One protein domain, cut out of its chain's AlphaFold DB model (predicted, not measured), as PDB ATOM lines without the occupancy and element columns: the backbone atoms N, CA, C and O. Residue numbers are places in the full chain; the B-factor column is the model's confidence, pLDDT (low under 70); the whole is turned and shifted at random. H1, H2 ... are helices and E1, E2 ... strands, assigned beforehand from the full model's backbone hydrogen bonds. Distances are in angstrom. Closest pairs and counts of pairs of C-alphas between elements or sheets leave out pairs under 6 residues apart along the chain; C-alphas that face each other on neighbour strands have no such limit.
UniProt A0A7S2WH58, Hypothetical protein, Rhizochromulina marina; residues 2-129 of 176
ATOM      1  N   LYS A   2     237.017 201.923 193.717       74.94
ATOM      2  CA  LYS A   2     235.825 202.794 193.874       74.94
ATOM      3  C   LYS A   2     236.102 204.178 194.484       74.94
ATOM      4  O   LYS A   2     235.552 205.153 194.006       74.94
ATOM      5  N   VAL A   3     236.950 204.277 195.511       75.50
ATOM      6  CA  VAL A   3     237.249 205.567 196.168       75.50
ATOM      7  C   VAL A   3     237.984 206.532 195.229       75.50
ATOM      8  O   VAL A   3     237.614 207.695 195.175       75.50
ATOM      9  N   HIS A   4     238.948 206.050 194.438       76.31
ATOM     10  CA  HIS A   4     239.641 206.886 193.449       76.31
ATOM     11  C   HIS A   4     238.680 207.392 192.374       76.31
ATOM     12  O   HIS A   4     238.663 208.583 192.102       76.31
ATOM     13  N   TYR A   5     237.799 206.525 191.860       81.19
ATOM     14  CA  TYR A   5     236.771 206.936 190.902       81.19
ATOM     15  C   TYR A   5     235.866 208.050 191.454       81.19
ATOM     16  O   TYR A   5     235.580 209.019 190.754       81.19
ATOM     17  N   LEU A   6     235.438 207.934 192.718       82.81
ATOM     18  CA  LEU A   6     234.618 208.965 193.359       82.81
ATOM     19  C   LEU A   6     235.374 210.294 193.479       82.81
ATOM     20  O   LEU A   6     234.810 211.353 193.221       82.81
ATOM     21  N   LEU A   7     236.647 210.228 193.865       82.44
ATOM     22  CA  LEU A   7     237.504 211.391 194.063       82.44
ATOM     23  C   LEU A   7     237.842 212.107 192.744       82.44
ATOM     24  O   LEU A   7     237.796 213.333 192.696       82.44
ATOM     25  N   GLU A   8     238.098 211.366 191.666       83.75
ATOM     26  CA  GLU A   8     238.348 211.920 190.325       83.75
ATOM     27  C   GLU A   8     237.117 212.643 189.756       83.75
ATOM     28  O   GLU A   8     237.236 213.683 189.103       83.75
ATOM     29  N   ASN A   9     235.919 212.118 190.029       89.50
ATOM     30  CA  ASN A   9     234.665 212.663 189.510       89.50
ATOM     31  C   ASN A   9     234.013 213.710 190.423       89.50
ATOM     32  O   ASN A   9     233.084 214.398 189.994       89.50
ATOM     33  N   LEU A  10     234.523 213.899 191.644       90.00
ATOM     34  CA  LEU A  10     233.980 214.828 192.641       90.00
ATOM     35  C   LEU A  10     233.900 216.278 192.143       90.00
ATOM     36  O   LEU A  10     233.015 217.027 192.552       90.00
ATOM     37  N   CYS A  11     234.818 216.674 191.260       92.62
ATOM     38  CA  CYS A  11     234.890 218.030 190.720       92.62
ATOM     39  C   CYS A  11     234.218 218.187 189.341       92.62
ATOM     40  O   CYS A  11     234.202 219.292 188.786       92.62
ATOM     41  N   SER A  12     233.623 217.114 188.800       93.25
ATOM     42  CA  SER A  12     232.972 217.101 187.488       93.25
ATOM     43  C   SER A  12     231.459 217.336 187.607       93.25
ATOM     44  O   SER A  12     230.731 216.448 188.044       93.25
ATOM     45  N   PRO A  13     230.923 218.487 187.158       92.56
ATOM     46  CA  PRO A  13     229.496 218.800 187.280       92.56
ATOM     47  C   PRO A  13     228.586 217.908 186.419       92.56
ATOM     48  O   PRO A  13     227.366 217.951 186.584       92.56
ATOM     49  N   LYS A  14     229.160 217.139 185.484       89.56
ATOM     50  CA  LYS A  14     228.440 216.169 184.646       89.56
ATOM     51  C   LYS A  14     228.378 214.781 185.278       89.56
ATOM     52  O   LYS A  14     227.434 214.051 185.013       89.56
ATOM     53  N   ALA A  15     229.364 214.438 186.103       90.62
ATOM     54  CA  ALA A  15     229.376 213.169 186.809       90.62
ATOM     55  C   ALA A  15     228.386 213.195 187.978       90.62
ATOM     56  O   ALA A  15     228.118 214.249 188.566       90.62
ATOM     57  N   THR A  16     227.877 212.024 188.349       89.56
ATOM     58  CA  THR A  16     226.961 211.861 189.485       89.56
ATOM     59  C   THR A  16     227.581 212.402 190.775       89.56
ATOM     60  O   THR A  16     226.925 213.107 191.543       89.56
ATOM     61  N   GLU A  17     228.870 212.139 190.975       89.75
ATOM     62  CA  GLU A  17     229.645 212.495 192.161       89.75
ATOM     63  C   GLU A  17     229.943 213.989 192.266       89.75
ATOM     64  O   GLU A  17     230.027 214.498 193.379       89.75
ATOM     65  N   GLY A  18     230.093 214.697 191.142       91.38
ATOM     66  CA  GLY A  18     230.416 216.128 191.114       91.38
ATOM     67  C   GLY A  18     229.236 217.042 190.795       91.38
ATOM     68  O   GLY A  18     229.336 218.270 190.868       91.38
ATOM     69  N   ARG A  19     228.067 216.461 190.517       92.25
ATOM     70  CA  ARG A  19     226.815 217.176 190.249       92.25
ATOM     71  C   ARG A  19     226.454 218.208 191.318       92.25
ATOM     72  O   ARG A  19     225.816 219.213 190.994       92.25
ATOM     73  N   TRP A  20     226.845 217.999 192.576       93.00
ATOM     74  CA  TRP A  20     226.598 218.943 193.673       93.00
ATOM     75  C   TRP A  20     227.074 220.369 193.353       93.00
ATOM     76  O   TRP A  20     226.452 221.326 193.815       93.00
ATOM     77  N   ILE A  21     228.104 220.524 192.513       94.88
ATOM     78  CA  ILE A  21     228.632 221.824 192.072       94.88
ATOM     79  C   ILE A  21     227.565 222.638 191.343       94.88
ATOM     80  O   ILE A  21     227.512 223.856 191.473       94.88
ATOM     81  N   THR A  22     226.657 221.980 190.623       95.00
ATOM     82  CA  THR A  22     225.579 222.658 189.890       95.00
ATOM     83  C   THR A  22     224.511 223.261 190.802       95.00
ATOM     84  O   THR A  22     223.622 223.952 190.317       95.00
ATOM     85  N   ARG A  23     224.579 223.017 192.115       95.25
ATOM     86  CA  ARG A  23     223.754 223.691 193.130       95.25
ATOM     87  C   ARG A  23     224.459 224.894 193.746       95.25
ATOM     88  O   ARG A  23     223.855 225.572 194.569       95.25
ATOM     89  N   MET A  24     225.724 225.118 193.413       94.81
ATOM     90  CA  MET A  24     226.537 226.161 194.016       94.81
ATOM     91  C   MET A  24     226.525 227.419 193.159       94.81
ATOM     92  O   MET A  24     226.624 227.346 191.933       94.81
ATOM     93  N   ASP A  25     226.450 228.562 193.828       94.25
ATOM     94  CA  ASP A  25     226.517 229.890 193.226       94.25
ATOM     95  C   ASP A  25     227.506 230.773 193.994       94.25
ATOM     96  O   ASP A  25     227.720 230.586 195.199       94.25
ATOM     97  N   LEU A  26     228.151 231.716 193.309       91.94
ATOM     98  CA  LEU A  26     229.148 232.596 193.914       91.94
ATOM     99  C   LEU A  26     228.551 233.990 194.086       91.94
ATOM    100  O   LEU A  26     228.530 234.794 193.160       91.94
ATOM    101  N   VAL A  27     228.169 234.321 195.313       91.25
ATOM    102  CA  VAL A  27     227.414 235.538 195.627       91.25
ATOM    103  C   VAL A  27     228.238 236.542 196.427       91.25
ATOM    104  O   VAL A  27     229.124 236.191 197.213       91.25
ATOM    105  N   SER A  28     227.947 237.829 196.238       89.81
ATOM    106  CA  SER A  28     228.550 238.890 197.045       89.81
ATOM    107  C   SER A  28     227.868 238.991 198.405       89.81
ATOM    108  O   SER A  28     226.644 239.059 198.508       89.81
ATOM    109  N   SER A  29     228.668 239.127 199.463       88.38
ATOM    110  CA  SER A  29     228.167 239.359 200.820       88.38
ATOM    111  C   SER A  29     227.324 240.635 200.964       88.38
ATOM    112  O   SER A  29     226.643 240.792 201.970       88.38
ATOM    113  N   LYS A  30     227.384 241.570 200.003       86.12
ATOM    114  CA  LYS A  30     226.569 242.798 200.003       86.12
ATOM    115  C   LYS A  30     225.188 242.621 199.380       86.12
ATOM    116  O   LYS A  30     224.281 243.366 199.733       86.12
ATOM    117  N   THR A  31     225.058 241.720 198.410       85.38
ATOM    118  CA  THR A  31     223.810 241.496 197.659       85.38
ATOM    119  C   THR A  31     223.005 240.327 198.210       85.38
ATOM    120  O   THR A  31     221.874 240.126 197.784       85.38
ATOM    121  N   LEU A  32     223.584 239.584 199.152       87.38
ATOM    122  CA  LEU A  32     222.975 238.430 199.787       87.38
ATOM    123  C   LEU A  32     221.754 238.819 200.625       87.38
ATOM    124  O   LEU A  32     221.841 239.684 201.503       87.38
ATOM    125  N   SER A  33     220.634 238.144 200.396       87.62
ATOM    126  CA  SER A  33     219.453 238.290 201.242       87.62
ATOM    127  C   SER A  33     219.592 237.530 202.567       87.62
ATOM    128  O   SER A  33     220.375 236.589 202.715       87.62
ATOM    129  N   SER A  34     218.770 237.906 203.547       84.88
ATOM    130  CA  SER A  34     218.701 237.229 204.848       84.88
ATOM    131  C   SER A  34     218.287 235.756 204.744       84.88
ATOM    132  O   SER A  34     218.612 234.959 205.624       84.88
ATOM    133  N   GLU A  35     217.541 235.390 203.699       87.31
ATOM    134  CA  GLU A  35     217.116 234.008 203.458       87.31
ATOM    135  C   GLU A  35     218.249 233.182 202.850       87.31
ATOM    136  O   GLU A  35     218.525 232.082 203.327       87.31
ATOM    137  N   GLU A  36     218.967 233.742 201.876       88.25
ATOM    138  CA  GLU A  36     220.130 233.103 201.251       88.25
ATOM    139  C   GLU A  36     221.299 232.946 202.224       88.25
ATOM    140  O   GLU A  36     222.025 231.958 202.155       88.25
ATOM    141  N   ALA A  37     221.445 233.853 203.195       86.62
ATOM    142  CA  ALA A  37     222.475 233.764 204.231       86.62
ATOM    143  C   ALA A  37     222.460 232.437 205.008       86.62
ATOM    144  O   ALA A  37     223.510 231.992 205.469       86.62
ATOM    145  N   LYS A  38     221.298 231.779 205.121       89.19
ATOM    146  CA  LYS A  38     221.163 230.466 205.775       89.19
ATOM    147  C   LYS A  38     221.762 229.324 204.957       89.19
ATOM    148  O   LYS A  38     222.104 228.294 205.524       89.19
ATOM    149  N   ASN A  39     221.876 229.515 203.647       90.75
ATOM    150  CA  ASN A  39     222.348 228.515 202.696       90.75
ATOM    151  C   ASN A  39     223.809 228.750 202.276       90.75
ATOM    152  O   ASN A  39     224.303 228.099 201.355       90.75
ATOM    153  N   VAL A  40     224.502 229.704 202.905       89.69
ATOM    154  CA  VAL A  40     225.926 229.935 202.654       89.69
ATOM    155  C   VAL A  40     226.743 228.791 203.239       89.69
ATOM    156  O   VAL A  40     226.593 228.428 204.405       89.69
ATOM    157  N   VAL A  41     227.650 228.257 202.429       86.06
ATOM    158  CA  VAL A  41     228.574 227.198 202.822       86.06
ATOM    159  C   VAL A  41     229.809 227.815 203.485       86.06
ATOM    160  O   VAL A  41     230.496 228.664 202.912       86.06
ATOM    161  N   GLY A  42     230.112 227.354 204.701       79.19
ATOM    162  CA  GLY A  42     231.314 227.712 205.457       79.19
ATOM    163  C   GLY A  42     231.133 228.822 206.505       79.19
ATOM    164  O   GLY A  42     230.122 229.509 206.577       79.19
ATOM    165  N   ASP A  43     232.163 229.011 207.336       76.75
ATOM    166  CA  ASP A  43     232.116 229.869 208.535       76.75
ATOM    167  C   ASP A  43     232.153 231.384 208.241       76.75
ATOM    168  O   ASP A  43     233.219 231.972 208.074       76.75
ATOM    169  N   THR A  44     231.015 232.071 208.228       77.50
ATOM    170  CA  THR A  44     230.955 233.528 207.992       77.50
ATOM    171  C   THR A  44     231.294 234.396 209.212       77.50
ATOM    172  O   THR A  44     231.362 235.620 209.076       77.50
ATOM    173  N   THR A  45     231.586 233.818 210.382       77.44
ATOM    174  CA  THR A  45     231.795 234.587 211.628       77.44
ATOM    175  C   THR A  45     233.052 235.461 211.613       77.44
ATOM    176  O   THR A  45     233.116 236.475 212.305       77.44
ATOM    177  N   ARG A  46     234.047 235.113 210.786       74.69
ATOM    178  CA  ARG A  46     235.341 235.819 210.689       74.69
ATOM    179  C   ARG A  46     235.355 236.975 209.680       74.69
ATOM    180  O   ARG A  46     236.420 237.527 209.392       74.69
ATOM    181  N   LEU A  47     234.213 237.316 209.083       81.31
ATOM    182  CA  LEU A  47     234.123 238.380 208.080       81.31
ATOM    183  C   LEU A  47     234.158 239.764 208.740       81.31
ATOM    184  O   LEU A  47     233.487 240.014 209.737       81.31
ATOM    185  N   GLN A  48     234.943 240.686 208.175       79.81
ATOM    186  CA  GLN A  48     235.062 242.038 208.720       79.81
ATOM    187  C   GLN A  48     233.874 242.903 208.277       79.81
ATOM    188  O   GLN A  48     233.533 242.909 207.088       79.81
ATOM    189  N   PRO A  49     233.282 243.697 209.186       79.44
ATOM    190  CA  PRO A  49     232.207 244.611 208.827       79.44
ATOM    191  C   PRO A  49     232.698 245.673 207.830       79.44
ATOM    192  O   PRO A  49     233.832 246.147 207.902       79.44
ATOM    193  N   GLY A  50     231.840 246.044 206.876       81.25
ATOM    194  CA  GLY A  50     232.127 247.074 205.867       81.25
ATOM    195  C   GLY A  50     232.964 246.614 204.665       81.25
ATOM    196  O   GLY A  50     233.194 247.408 203.751       81.25
ATOM    197  N   LYS A  51     233.391 245.346 204.621       85.88
ATOM    198  CA  LYS A  51     234.095 244.754 203.473       85.88
ATOM    199  C   LYS A  51     233.198 243.801 202.687       85.88
ATOM    200  O   LYS A  51     232.232 243.256 203.206       85.88
ATOM    201  N   GLU A  52     233.519 243.641 201.407       88.19
ATOM    202  CA  GLU A  52     232.806 242.751 200.490       88.19
ATOM    203  C   GLU A  52     233.560 241.438 200.327       88.19
ATOM    204  O   GLU A  52     234.765 241.446 200.065       88.19
ATOM    205  N   TYR A  53     232.845 240.327 200.459       88.06
ATOM    206  CA  TYR A  53     233.394 238.981 200.359       88.06
ATOM    207  C   TYR A  53     232.634 238.167 199.321       88.06
ATOM    208  O   TYR A  53     231.450 238.404 199.088       88.06
ATOM    209  N   LEU A  54     233.335 237.205 198.718       89.12
ATOM    210  CA  LEU A  54     232.724 236.203 197.855       89.12
ATOM    211  C   LEU A  54     232.331 235.018 198.725       89.12
ATOM    212  O   LEU A  54     233.170 234.497 199.465       89.12
ATOM    213  N   LEU A  55     231.067 234.634 198.657       89.25
ATOM    214  CA  LEU A  55     230.503 233.544 199.434       89.25
ATOM    215  C   LEU A  55     229.975 232.479 198.482       89.25
ATOM    216  O   LEU A  55     229.520 232.794 197.384       89.25
ATOM    217  N   LEU A  56     230.048 231.225 198.916       91.19
ATOM    218  CA  LEU A  56     229.472 230.102 198.194       91.19
ATOM    219  C   LEU A  56     228.064 229.859 198.736       91.19
ATOM    220  O   LEU A  56     227.904 229.580 199.925       91.19
ATOM    221  N   LEU A  57     227.058 230.003 197.887       93.38
ATOM    222  CA  LEU A  57     225.653 229.791 198.213       93.38
ATOM    223  C   LEU A  57     225.195 228.448 197.654       93.38
ATOM    224  O   LEU A  57     225.411 228.170 196.478       93.38
ATOM    225  N   GLN A  58     224.540 227.629 198.477       94.62
ATOM    226  CA  GLN A  58     223.952 226.370 198.031       94.62
ATOM    227  C   GLN A  58     222.450 226.522 197.770       94.62
ATOM    228  O   GLN A  58     221.654 226.750 198.678       94.62
ATOM    229  N   HIS A  59     222.028 226.311 196.531       93.56
ATOM    230  CA  HIS A  59     220.618 226.273 196.171       93.56
ATOM    231  C   HIS A  59     219.980 224.906 196.489       93.56
ATOM    232  O   HIS A  59     220.647 223.860 196.480       93.56
ATOM    233  N   PRO A  60     218.664 224.867 196.768       91.94
ATOM    234  CA  PRO A  60     217.940 223.612 196.969       91.94
ATOM    235  C   PRO A  60     217.831 222.790 195.676       91.94
ATOM    236  O   PRO A  60     217.895 221.566 195.727       91.94
ATOM    237  N   GLN A  61     217.707 223.459 194.528       93.25
ATOM    238  CA  GLN A  61     217.563 222.843 193.209       93.25
ATOM    239  C   GLN A  61     218.903 222.782 192.472       93.25
ATOM    240  O   GLN A  61     219.787 223.608 192.702       93.25
ATOM    241  N   TYR A  62     219.033 221.820 191.560       93.94
ATOM    242  CA  TYR A  62     220.140 221.776 190.605       93.94
ATOM    243  C   TYR A  62     219.984 222.883 189.566       93.94
ATOM    244  O   TYR A  62     218.873 223.188 189.144       93.94
ATOM    245  N   GLY A  63     221.095 223.483 189.157       94.31
ATOM    246  CA  GLY A  63     221.128 224.543 188.162       94.31
ATOM    247  C   GLY A  63     221.794 224.123 186.861       94.31
ATOM    248  O   GLY A  63     222.419 223.062 186.745       94.31
ATOM    249  N   HIS A  64     221.673 224.976 185.851       93.38
ATOM    250  CA  HIS A  64     222.516 224.887 184.665       93.38
ATOM    251  C   HIS A  64     223.945 225.293 185.022       93.38
ATOM    252  O   HIS A  64     224.176 226.346 185.617       93.38
ATOM    253  N   CYS A  65     224.912 224.446 184.656       92.06
ATOM    254  CA  CYS A  65     226.315 224.749 184.888       92.06
ATOM    255  C   CYS A  65     226.787 225.796 183.877       92.06
ATOM    256  O   CYS A  65     227.101 225.474 182.733       92.06
ATOM    257  N   GLU A  66     226.783 227.056 184.301       90.81
ATOM    258  CA  GLU A  66     227.326 228.184 183.545       90.81
ATOM    259  C   GLU A  66     228.642 228.673 184.190       90.81
ATOM    260  O   GLU A  66     229.336 227.923 184.873       90.81
ATOM    261  N   ARG A  67     229.003 229.949 183.999       92.62
ATOM    262  CA  ARG A  67     230.308 230.521 184.384       92.62
ATOM    263  C   ARG A  67     230.700 230.318 185.849       92.62
ATOM    264  O   ARG A  67     231.876 230.099 186.137       92.62
ATOM    265  N   GLU A  68     229.756 230.446 186.774       91.69
ATOM    266  CA  GLU A  68     230.053 230.350 188.213       91.69
ATOM    267  C   GLU A  68     230.268 228.900 188.628       91.69
ATOM    268  O   GLU A  68     231.269 228.592 189.268       91.69
ATOM    269  N   CYS A  69     229.412 227.999 188.142       92.62
ATOM    270  CA  CYS A  69     229.583 226.556 188.283       92.62
ATOM    271  C   CYS A  69     230.918 226.076 187.684       92.62
ATOM    272  O   CYS A  69     231.660 225.357 188.350       92.62
ATOM    273  N   GLU A  70     231.284 226.533 186.480       93.19
ATOM    274  CA  GLU A  70     232.595 226.253 185.868       93.19
ATOM    275  C   GLU A  70     233.752 226.753 186.744       93.19
ATOM    276  O   GLU A  70     234.776 226.086 186.872       93.19
ATOM    277  N   THR A  71     233.591 227.919 187.374       93.19
ATOM    278  CA  THR A  71     234.604 228.482 188.277       93.19
ATOM    279  C   THR A  71     234.765 227.622 189.528       93.19
ATOM    280  O   THR A  71     235.896 227.349 189.935       93.19
ATOM    281  N   VAL A  72     233.660 227.162 190.121       92.62
ATOM    282  CA  VAL A  72     233.677 226.262 191.284       92.62
ATOM    283  C   VAL A  72     234.289 224.911 190.913       92.62
ATOM    284  O   VAL A  72     235.188 224.455 191.612       92.62
ATOM    285  N   SER A  73     233.885 224.309 189.789       93.94
ATOM    286  CA  SER A  73     234.449 223.047 189.287       93.94
ATOM    287  C   SER A  73     235.951 223.156 189.029       93.94
ATOM    288  O   SER A  73     236.725 222.328 189.506       93.94
ATOM    289  N   LYS A  74     236.394 224.229 188.369       92.06
ATOM    290  CA  LYS A  74     237.820 224.466 188.138       92.06
ATOM    291  C   LYS A  74     238.592 224.638 189.446       92.06
ATOM    292  O   LYS A  74     239.664 224.068 189.592       92.06
ATOM    293  N   THR A  75     238.045 225.402 190.390       88.62
ATOM    294  CA  THR A  75     238.680 225.606 191.701       88.62
ATOM    295  C   THR A  75     238.745 224.299 192.488       88.62
ATOM    296  O   THR A  75     239.749 224.035 193.133       88.62
ATOM    297  N   CYS A  76     237.711 223.459 192.400       89.06
ATOM    298  CA  CYS A  76     237.696 222.124 192.990       89.06
ATOM    299  C   CYS A  76     238.838 221.264 192.434       89.06
ATOM    300  O   CYS A  76     239.613 220.732 193.221       89.06
ATOM    301  N   HIS A  77     239.001 221.201 191.106       87.94
ATOM    302  CA  HIS A  77     240.122 220.488 190.484       87.94
ATOM    303  C   HIS A  77     241.475 221.067 190.899       87.94
ATOM    304  O   HIS A  77     242.362 220.329 191.305       87.94
ATOM    305  N   ASP A  78     241.620 222.395 190.869       86.31
ATOM    306  CA  ASP A  78     242.861 223.057 191.275       86.31
ATOM    307  C   ASP A  78     243.235 222.732 192.733       86.31
ATOM    308  O   ASP A  78     244.414 222.544 193.019       86.31
ATOM    309  N   LEU A  79     242.259 222.656 193.645       81.06
ATOM    310  CA  LEU A  79     242.485 222.267 195.038       81.06
ATOM    311  C   LEU A  79     242.830 220.781 195.159       81.06
ATOM    312  O   LEU A  79     243.812 220.448 195.816       81.06
ATOM    313  N   ALA A  80     242.056 219.915 194.505       79.38
ATOM    314  CA  ALA A  80     242.272 218.472 194.507       79.38
ATOM    315  C   ALA A  80     243.662 218.091 193.977       79.38
ATOM    316  O   ALA A  80     244.315 217.235 194.561       79.38
ATOM    317  N   ASP A  81     244.136 218.763 192.928       77.25
ATOM    318  CA  ASP A  81     245.417 218.446 192.292       77.25
ATOM    319  C   ASP A  81     246.626 219.058 193.018       77.25
ATOM    320  O   ASP A  81     247.718 218.491 192.987       77.25
ATOM    321  N   LYS A  82     246.481 220.259 193.600       71.25
ATOM    322  CA  LYS A  82     247.630 221.038 194.113       71.25
ATOM    323  C   LYS A  82     247.788 220.986 195.620       71.25
ATOM    324  O   LYS A  82     248.911 221.077 196.105       71.25
ATOM    325  N   GLU A  83     246.678 220.923 196.341       67.06
ATOM    326  CA  GLU A  83     246.653 221.140 197.788       67.06
ATOM    327  C   GLU A  83     246.287 219.860 198.546       67.06
ATOM    328  O   GLU A  83     246.597 219.742 199.730       67.06
ATOM    329  N   LEU A  84     245.642 218.898 197.878       70.62
ATOM    330  CA  LEU A  84     245.178 217.663 198.498       70.62
ATOM    331  C   LEU A  84     246.032 216.468 198.070       70.62
ATOM    332  O   LEU A  84     246.193 216.179 196.889       70.62
ATOM    333  N   ASP A  85     246.536 215.720 199.052       72.81
ATOM    334  CA  ASP A  85     247.054 214.373 198.819       72.81
ATOM    335  C   ASP A  85     245.864 213.425 198.622       72.81
ATOM    336  O   ASP A  85     245.298 212.898 199.582       72.81
ATOM    337  N   MET A  86     245.435 213.267 197.370       74.19
ATOM    338  CA  MET A  86     244.271 212.451 197.012       74.19
ATOM    339  C   MET A  86     244.455 210.975 197.380       74.19
ATOM    340  O   MET A  86     243.481 210.311 197.741       74.19
ATOM    341  N   ASP A  87     245.692 210.473 197.363       76.06
ATOM    342  CA  ASP A  87     246.012 209.112 197.790       76.06
ATOM    343  C   ASP A  87     245.919 208.991 199.318       76.06
ATOM    344  O   ASP A  87     245.263 208.080 199.834       76.06
ATOM    345  N   GLY A  88     246.490 209.951 200.051       74.38
ATOM    346  CA  GLY A  88     246.360 210.041 201.509       74.38
ATOM    347  C   GLY A  88     244.904 210.167 201.967       74.38
ATOM    348  O   GLY A  88     244.473 209.478 202.896       74.38
ATOM    349  N   LEU A  89     244.108 210.976 201.264       75.69
ATOM    350  CA  LEU A  89     242.674 211.134 201.501       75.69
ATOM    351  C   LEU A  89     241.905 209.836 201.221       75.69
ATOM    352  O   LEU A  89     241.046 209.443 202.015       75.69
ATOM    353  N   ALA A  90     242.220 209.144 200.124       78.62
ATOM    354  CA  ALA A  90     241.602 207.866 199.786       78.62
ATOM    355  C   ALA A  90     241.872 206.800 200.860       78.62
ATOM    356  O   ALA A  90     240.959 206.051 201.223       78.62
ATOM    357  N   VAL A  91     243.096 206.755 201.399       79.12
ATOM    358  CA  VAL A  91     243.468 205.853 202.499       79.12
ATOM    359  C   VAL A  91     242.696 206.199 203.771       79.12
ATOM    360  O   VAL A  91     242.075 205.308 204.352       79.12
ATOM    361  N   ALA A  92     242.659 207.475 204.161       75.12
ATOM    362  CA  ALA A  92     241.948 207.928 205.358       75.12
ATOM    363  C   ALA A  92     240.440 207.611 205.299       75.12
ATOM    364  O   ALA A  92     239.853 207.116 206.268       75.12
ATOM    365  N   LEU A  93     239.818 207.819 204.132       76.12
ATOM    366  CA  LEU A  93     238.421 207.459 203.874       76.12
ATOM    367  C   LEU A  93     238.199 205.940 203.908       76.12
ATOM    368  O   LEU A  93     237.206 205.470 204.467       76.12
ATOM    369  N   TRP A  94     239.114 205.155 203.329       74.69
ATOM    370  CA  TRP A  94     239.005 203.695 203.289       74.69
ATOM    371  C   TRP A  94     239.153 203.055 204.672       74.69
ATOM    372  O   TRP A  94     238.387 202.151 205.013       74.69
ATOM    373  N   GLN A  95     240.087 203.548 205.488       75.50
ATOM    374  CA  GLN A  95     240.315 203.062 206.852       75.50
ATOM    375  C   GLN A  95     239.177 203.448 207.815       75.50
ATOM    376  O   GLN A  95     239.130 202.942 208.933       75.50
ATOM    377  N   ARG A  96     238.223 204.290 207.376       64.19
ATOM    378  CA  ARG A  96     237.150 204.881 208.202       64.19
ATOM    379  C   ARG A  96     237.678 205.624 209.432       64.19
ATOM    380  O   ARG A  96     236.951 205.800 210.406       64.19
ATOM    381  N   GLU A  97     238.932 206.055 209.386       61.50
ATOM    382  CA  GLU A  97     239.581 206.775 210.484       61.50
ATOM    383  C   GLU A  97     239.231 208.264 210.478       61.50
ATOM    384  O   GLU A  97     239.500 208.975 211.443       61.50
ATOM    385  N   ALA A  98     238.606 208.743 209.404       60.25
ATOM    386  CA  ALA A  98     238.361 210.154 209.201       60.25
ATOM    387  C   ALA A  98     236.878 210.497 209.409       60.25
ATOM    388  O   ALA A  98     236.025 210.201 208.568       60.25
ATOM    389  N   GLU A  99     236.561 211.137 210.539       67.56
ATOM    390  CA  GLU A  99     235.292 211.855 210.677       67.56
ATOM    391  C   GLU A  99     235.238 213.020 209.673       67.56
ATOM    392  O   GLU A  99     236.276 213.624 209.386       67.56
ATOM    393  N   PRO A 100     234.045 213.388 209.164       68.25
ATOM    394  CA  PRO A 100     233.891 214.499 208.224       68.25
ATOM    395  C   PRO A 100     234.567 215.792 208.698       68.25
ATOM    396  O   PRO A 100     235.220 216.469 207.908       68.25
ATOM    397  N   ASP A 101     234.489 216.097 209.993       66.94
ATOM    398  CA  ASP A 101     235.104 217.295 210.570       66.94
ATOM    399  C   ASP A 101     236.637 217.207 210.611       66.94
ATOM    400  O   ASP A 101     237.324 218.204 210.378       66.94
ATOM    401  N   ALA A 102     237.190 216.013 210.843       67.12
ATOM    402  CA  ALA A 102     238.631 215.773 210.799       67.12
ATOM    403  C   ALA A 102     239.171 215.881 209.366       67.12
ATOM    404  O   ALA A 102     240.243 216.448 209.161       67.12
ATOM    405  N   LEU A 103     238.400 215.417 208.376       69.81
ATOM    406  CA  LEU A 103     238.705 215.615 206.960       69.81
ATOM    407  C   LEU A 103     238.698 217.096 206.609       69.81
ATOM    408  O   LEU A 103     239.680 217.595 206.078       69.81
ATOM    409  N   VAL A 104     237.644 217.834 206.962       70.69
ATOM    410  CA  VAL A 104     237.591 219.282 206.711       70.69
ATOM    411  C   VAL A 104     238.772 219.990 207.373       70.69
ATOM    412  O   VAL A 104     239.400 220.834 206.743       70.69
ATOM    413  N   ALA A 105     239.130 219.627 208.606       67.38
ATOM    414  CA  ALA A 105     240.284 220.204 209.289       67.38
ATOM    415  C   ALA A 105     241.616 219.881 208.596       67.38
ATOM    416  O   ALA A 105     242.479 220.752 208.552       67.38
ATOM    417  N   GLN A 106     241.784 218.674 208.044       64.69
ATOM    418  CA  GLN A 106     242.972 218.280 207.276       64.69
ATOM    419  C   GLN A 106     243.041 218.968 205.906       64.69
ATOM    420  O   GLN A 106     244.118 219.378 205.485       64.69
ATOM    421  N   LEU A 107     241.897 219.124 205.234       67.06
ATOM    422  CA  LEU A 107     241.788 219.735 203.907       67.06
ATOM    423  C   LEU A 107     241.859 221.273 203.964       67.06
ATOM    424  O   LEU A 107     242.291 221.916 203.011       67.06
ATOM    425  N   CYS A 108     241.415 221.894 205.061       65.69
ATOM    426  CA  CYS A 108     241.297 223.350 205.201       65.69
ATOM    427  C   CYS A 108     242.371 223.976 206.103       65.69
ATOM    428  O   CYS A 108     242.058 224.868 206.897       65.69
ATOM    429  N   THR A 109     243.632 223.556 205.993       55.31
ATOM    430  CA  THR A 109     244.677 224.023 206.919       55.31
ATOM    431  C   THR A 109     245.245 225.409 206.614       55.31
ATOM    432  O   THR A 109     245.507 226.122 207.570       55.31
ATOM    433  N   ASP A 110     245.332 225.875 205.362       51.41
ATOM    434  CA  ASP A 110     245.866 227.231 205.072       51.41
ATOM    435  C   ASP A 110     245.310 227.902 203.792       51.41
ATOM    436  O   ASP A 110     245.581 229.072 203.504       51.41
ATOM    437  N   VAL A 111     244.476 227.197 203.023       53.44
ATOM    438  CA  VAL A 111     244.119 227.566 201.636       53.44
ATOM    439  C   VAL A 111     242.964 228.578 201.536       53.44
ATOM    440  O   VAL A 111     242.661 229.104 200.465       53.44
ATOM    441  N   CYS A 112     242.332 228.948 202.652       59.53
ATOM    442  CA  CYS A 112     241.204 229.889 202.655       59.53
ATOM    443  C   CYS A 112     241.492 231.216 203.382       59.53
ATOM    444  O   CYS A 112     240.735 231.589 204.287       59.53
ATOM    445  N   PRO A 113     242.517 232.010 203.002       60.16
ATOM    446  CA  PRO A 113     242.580 233.382 203.472       60.16
ATOM    447  C   PRO A 113     241.368 234.136 202.910       60.16
ATOM    448  O   PRO A 113     241.288 234.420 201.714       60.16
ATOM    449  N   ARG A 114     240.413 234.477 203.785       69.56
ATOM    450  CA  ARG A 114     239.204 235.244 203.445       69.56
ATOM    451  C   ARG A 114     239.577 236.682 203.119       69.56
ATOM    452  O   ARG A 114     239.497 237.583 203.957       69.56
ATOM    453  N   LYS A 115     240.045 236.893 201.892       77.38
ATOM    454  CA  LYS A 115     240.404 238.212 201.388       77.38
ATOM    455  C   LYS A 115     239.149 238.909 200.867       77.38
ATOM    456  O   LYS A 115     238.346 238.285 200.173       77.38
ATOM    457  N   PRO A 116     238.971 240.196 201.189       82.50
ATOM    458  CA  PRO A 116     237.900 240.974 200.601       82.50
ATOM    459  C   PRO A 116     238.120 241.102 199.091       82.50
ATOM    460  O   PRO A 116     239.256 241.217 198.619       82.50
ATOM    461  N   ILE A 117     237.027 241.116 198.337       85.38
ATOM    462  CA  ILE A 117     237.077 241.351 196.899       85.38
ATOM    463  C   ILE A 117     237.442 242.822 196.666       85.38
ATOM    464  O   ILE A 117     236.807 243.728 197.203       85.38
ATOM    465  N   THR A 118     238.464 243.072 195.848       78.06
ATOM    466  CA  THR A 118     238.903 244.434 195.483       78.06
ATOM    467  C   THR A 118     238.536 244.822 194.052       78.06
ATOM    468  O   THR A 118     238.559 246.001 193.706       78.06
ATOM    469  N   LYS A 119     238.190 243.845 193.208       80.56
ATOM    470  CA  LYS A 119     237.855 244.045 191.794       80.56
ATOM    471  C   LYS A 119     236.357 243.892 191.565       80.56
ATOM    472  O   LYS A 119     235.729 243.004 192.131       80.56
ATOM    473  N   LYS A 120     235.799 244.714 190.672       78.31
ATOM    474  CA  LYS A 120     234.421 244.532 190.206       78.31
ATOM    475  C   LYS A 120     234.316 243.204 189.458       78.31
ATOM    476  O   LYS A 120     234.987 243.005 188.446       78.31
ATOM    477  N   ARG A 121     233.476 242.315 189.976       83.31
ATOM    478  CA  ARG A 121     233.094 241.042 189.367       83.31
ATOM    479  C   ARG A 121     231.747 241.218 188.669       83.31
ATOM    480  O   ARG A 121     230.910 241.989 189.131       83.31
ATOM    481  N   LYS A 122     231.546 240.504 187.563       86.06
ATOM    482  CA  LYS A 122     230.214 240.328 186.985       86.06
ATOM    483  C   LYS A 122     229.555 239.132 187.665       86.06
ATOM    484  O   LYS A 122     230.108 238.040 187.609       86.06
ATOM    485  N   ASP A 123     228.420 239.384 188.294       86.62
ATOM    486  CA  ASP A 123     227.581 238.370 188.922       86.62
ATOM    487  C   ASP A 123     226.658 237.747 187.867       86.62
ATOM    488  O   ASP A 123     225.962 238.472 187.139       86.62
ATOM    489  N   TYR A 124     226.713 236.429 187.713       89.06
ATOM    490  CA  TYR A 124     225.878 235.664 186.798       89.06
ATOM    491  C   TYR A 124     224.791 234.976 187.612       89.06
ATOM    492  O   TYR A 124     225.074 234.249 188.547       89.06
ATOM    493  N   LYS A 125     223.531 235.195 187.237       88.19
ATOM    494  CA  LYS A 125     222.409 234.638 187.991       88.19
ATOM    495  C   LYS A 125     222.377 233.118 187.893       88.19
ATOM    496  O   LYS A 125     222.382 232.587 186.780       88.19
ATOM    497  N   PHE A 126     222.184 232.464 189.033       92.62
ATOM    498  CA  PHE A 126     221.803 231.063 189.088       92.62
ATOM    499  C   PHE A 126     220.544 230.786 188.253       92.62
ATOM    500  O   PHE A 126     219.531 231.487 188.361       92.62
ATOM    501  N   ARG A 127     220.602 229.748 187.414       94.44
ATOM    502  CA  ARG A 127     219.470 229.284 186.606       94.44
ATOM    503  C   ARG A 127     219.037 227.904 187.083       94.44
ATOM    504  O   ARG A 127     219.724 226.936 186.747       94.44
ATOM    505  N   PRO A 128     217.939 227.801 187.852       94.19
ATOM    506  CA  PRO A 128     217.451 226.514 188.316       94.19
ATOM    507  C   PRO A 128     216.973 225.681 187.130       94.19
ATOM    508  O   PRO A 128     216.303 226.192 186.231       94.19
ATOM    509  N   LYS A 129     217.313 224.397 187.154       93.75
ATOM    510  CA  LYS A 129     216.702 223.388 186.298       93.75
ATOM    511  C   LYS A 129     215.333 223.029 186.842       93.75
ATOM    512  O   LYS A 129     215.085 223.085 188.049       93.75
TER     513      LYS A 129
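AT A GLANCE: This is residues 2 to 129 of the 176 residues of the protein "Hypothetical protein" of Rhizochromulina marina (UniProt A0A7S2WH58). A small two-stranded sheet, E1 and E2, lies towards one end, and the short helices H1, H5 and H6 gather loosely at the other; the longest helix, H4, begins beside E1 and spans the space between, ending near H5. Short H2 runs straight into E1, little H3 packs on E2, and after H6 residues 108 to 129, with no named element, lead back to the sheet's end of the domain. The printed part has 128 residues, with six named helices and two named strands in the order H1 H2 E1 H3 E2 H4 H5 H6; the sheet's order is E1 - E2, antiparallel. The class is mostly helix, though under half of the residues are in named elements. It is compact, with a radius of gyration of the C-alphas of 15.7 A and spans of 44 by 33 by 25 A.

HOW THE PARTS SIT: Look first at E1, residues 24 to 28, and E2, residues 54 to 58: they are antiparallel neighbours at 143 degrees, with N 25 and O 57 2.9 A apart and N 57 and O 25 2.8 A apart, within hydrogen-bond range. Residues 40 to 41 pair antiparallel with residues 56 to 57 of E2. H3, residues 36 to 39, comes closest to E2 at the C-alphas of Asn 39 and Gln 58, 5.4 A. H4, residues 67 to 82, comes closest to E1 at the C-alphas of Glu 68 and Asp 25, 6.2 A. With its residues 69 to 73 alone, H4 touches H2, residues 19 to 23, closest at the C-alphas of Cys 69 and Thr 22, 5.8 A. Farther along, H4 is close to but not clearly touching H5, residues 86 to 94; the closest C-alphas, of Ala 80 and Met 86, are 6.8 A apart, and the helices are about perpendicular at 88 degrees. H5 touches H1, residues 2 to 9, opposite ways at a steep tilt of 44 degrees, closest at the C-alphas of Ala 90 and Val 3, 6.1 A. H5 and H6, residues 100 to 107, are near each other, with 6 pairs of C-alphas within 10 A. H3 and H6 are apart. In H1, H4, H5 and H6 every O i to N i+4 pair is within hydrogen-bond range; H2 has 0 of 1, but 2 of 2 O i to N i+3 pairs, and H3 is too short for an i+4 pair.

IN THESE COORDINATES: Find C-alpha 24 at (226.537, 226.161, 194.016), where E1 begins; E1 and E2 each measure 13.2 A from first to last C-alpha. H4 runs 22.0 A from C-alpha 67 at (230.308, 230.521, 184.384) to C-alpha 82. H5 measures 12.0 A, H1 10.9 A and H6 10.4 A, ending at C-alpha 107, (241.788, 219.735, 203.907).

THE WHOLE: The two C-alphas farthest apart, of Lys 2 and Gly 50, are 46.0 A apart. The printed part has no cut, and the link from H3 to E2, 14 residues, is long. The mean pLDDT of the printed part is 82.7; it is under 70 at residue 83, residues 96 to 103 and residues 105 to 114.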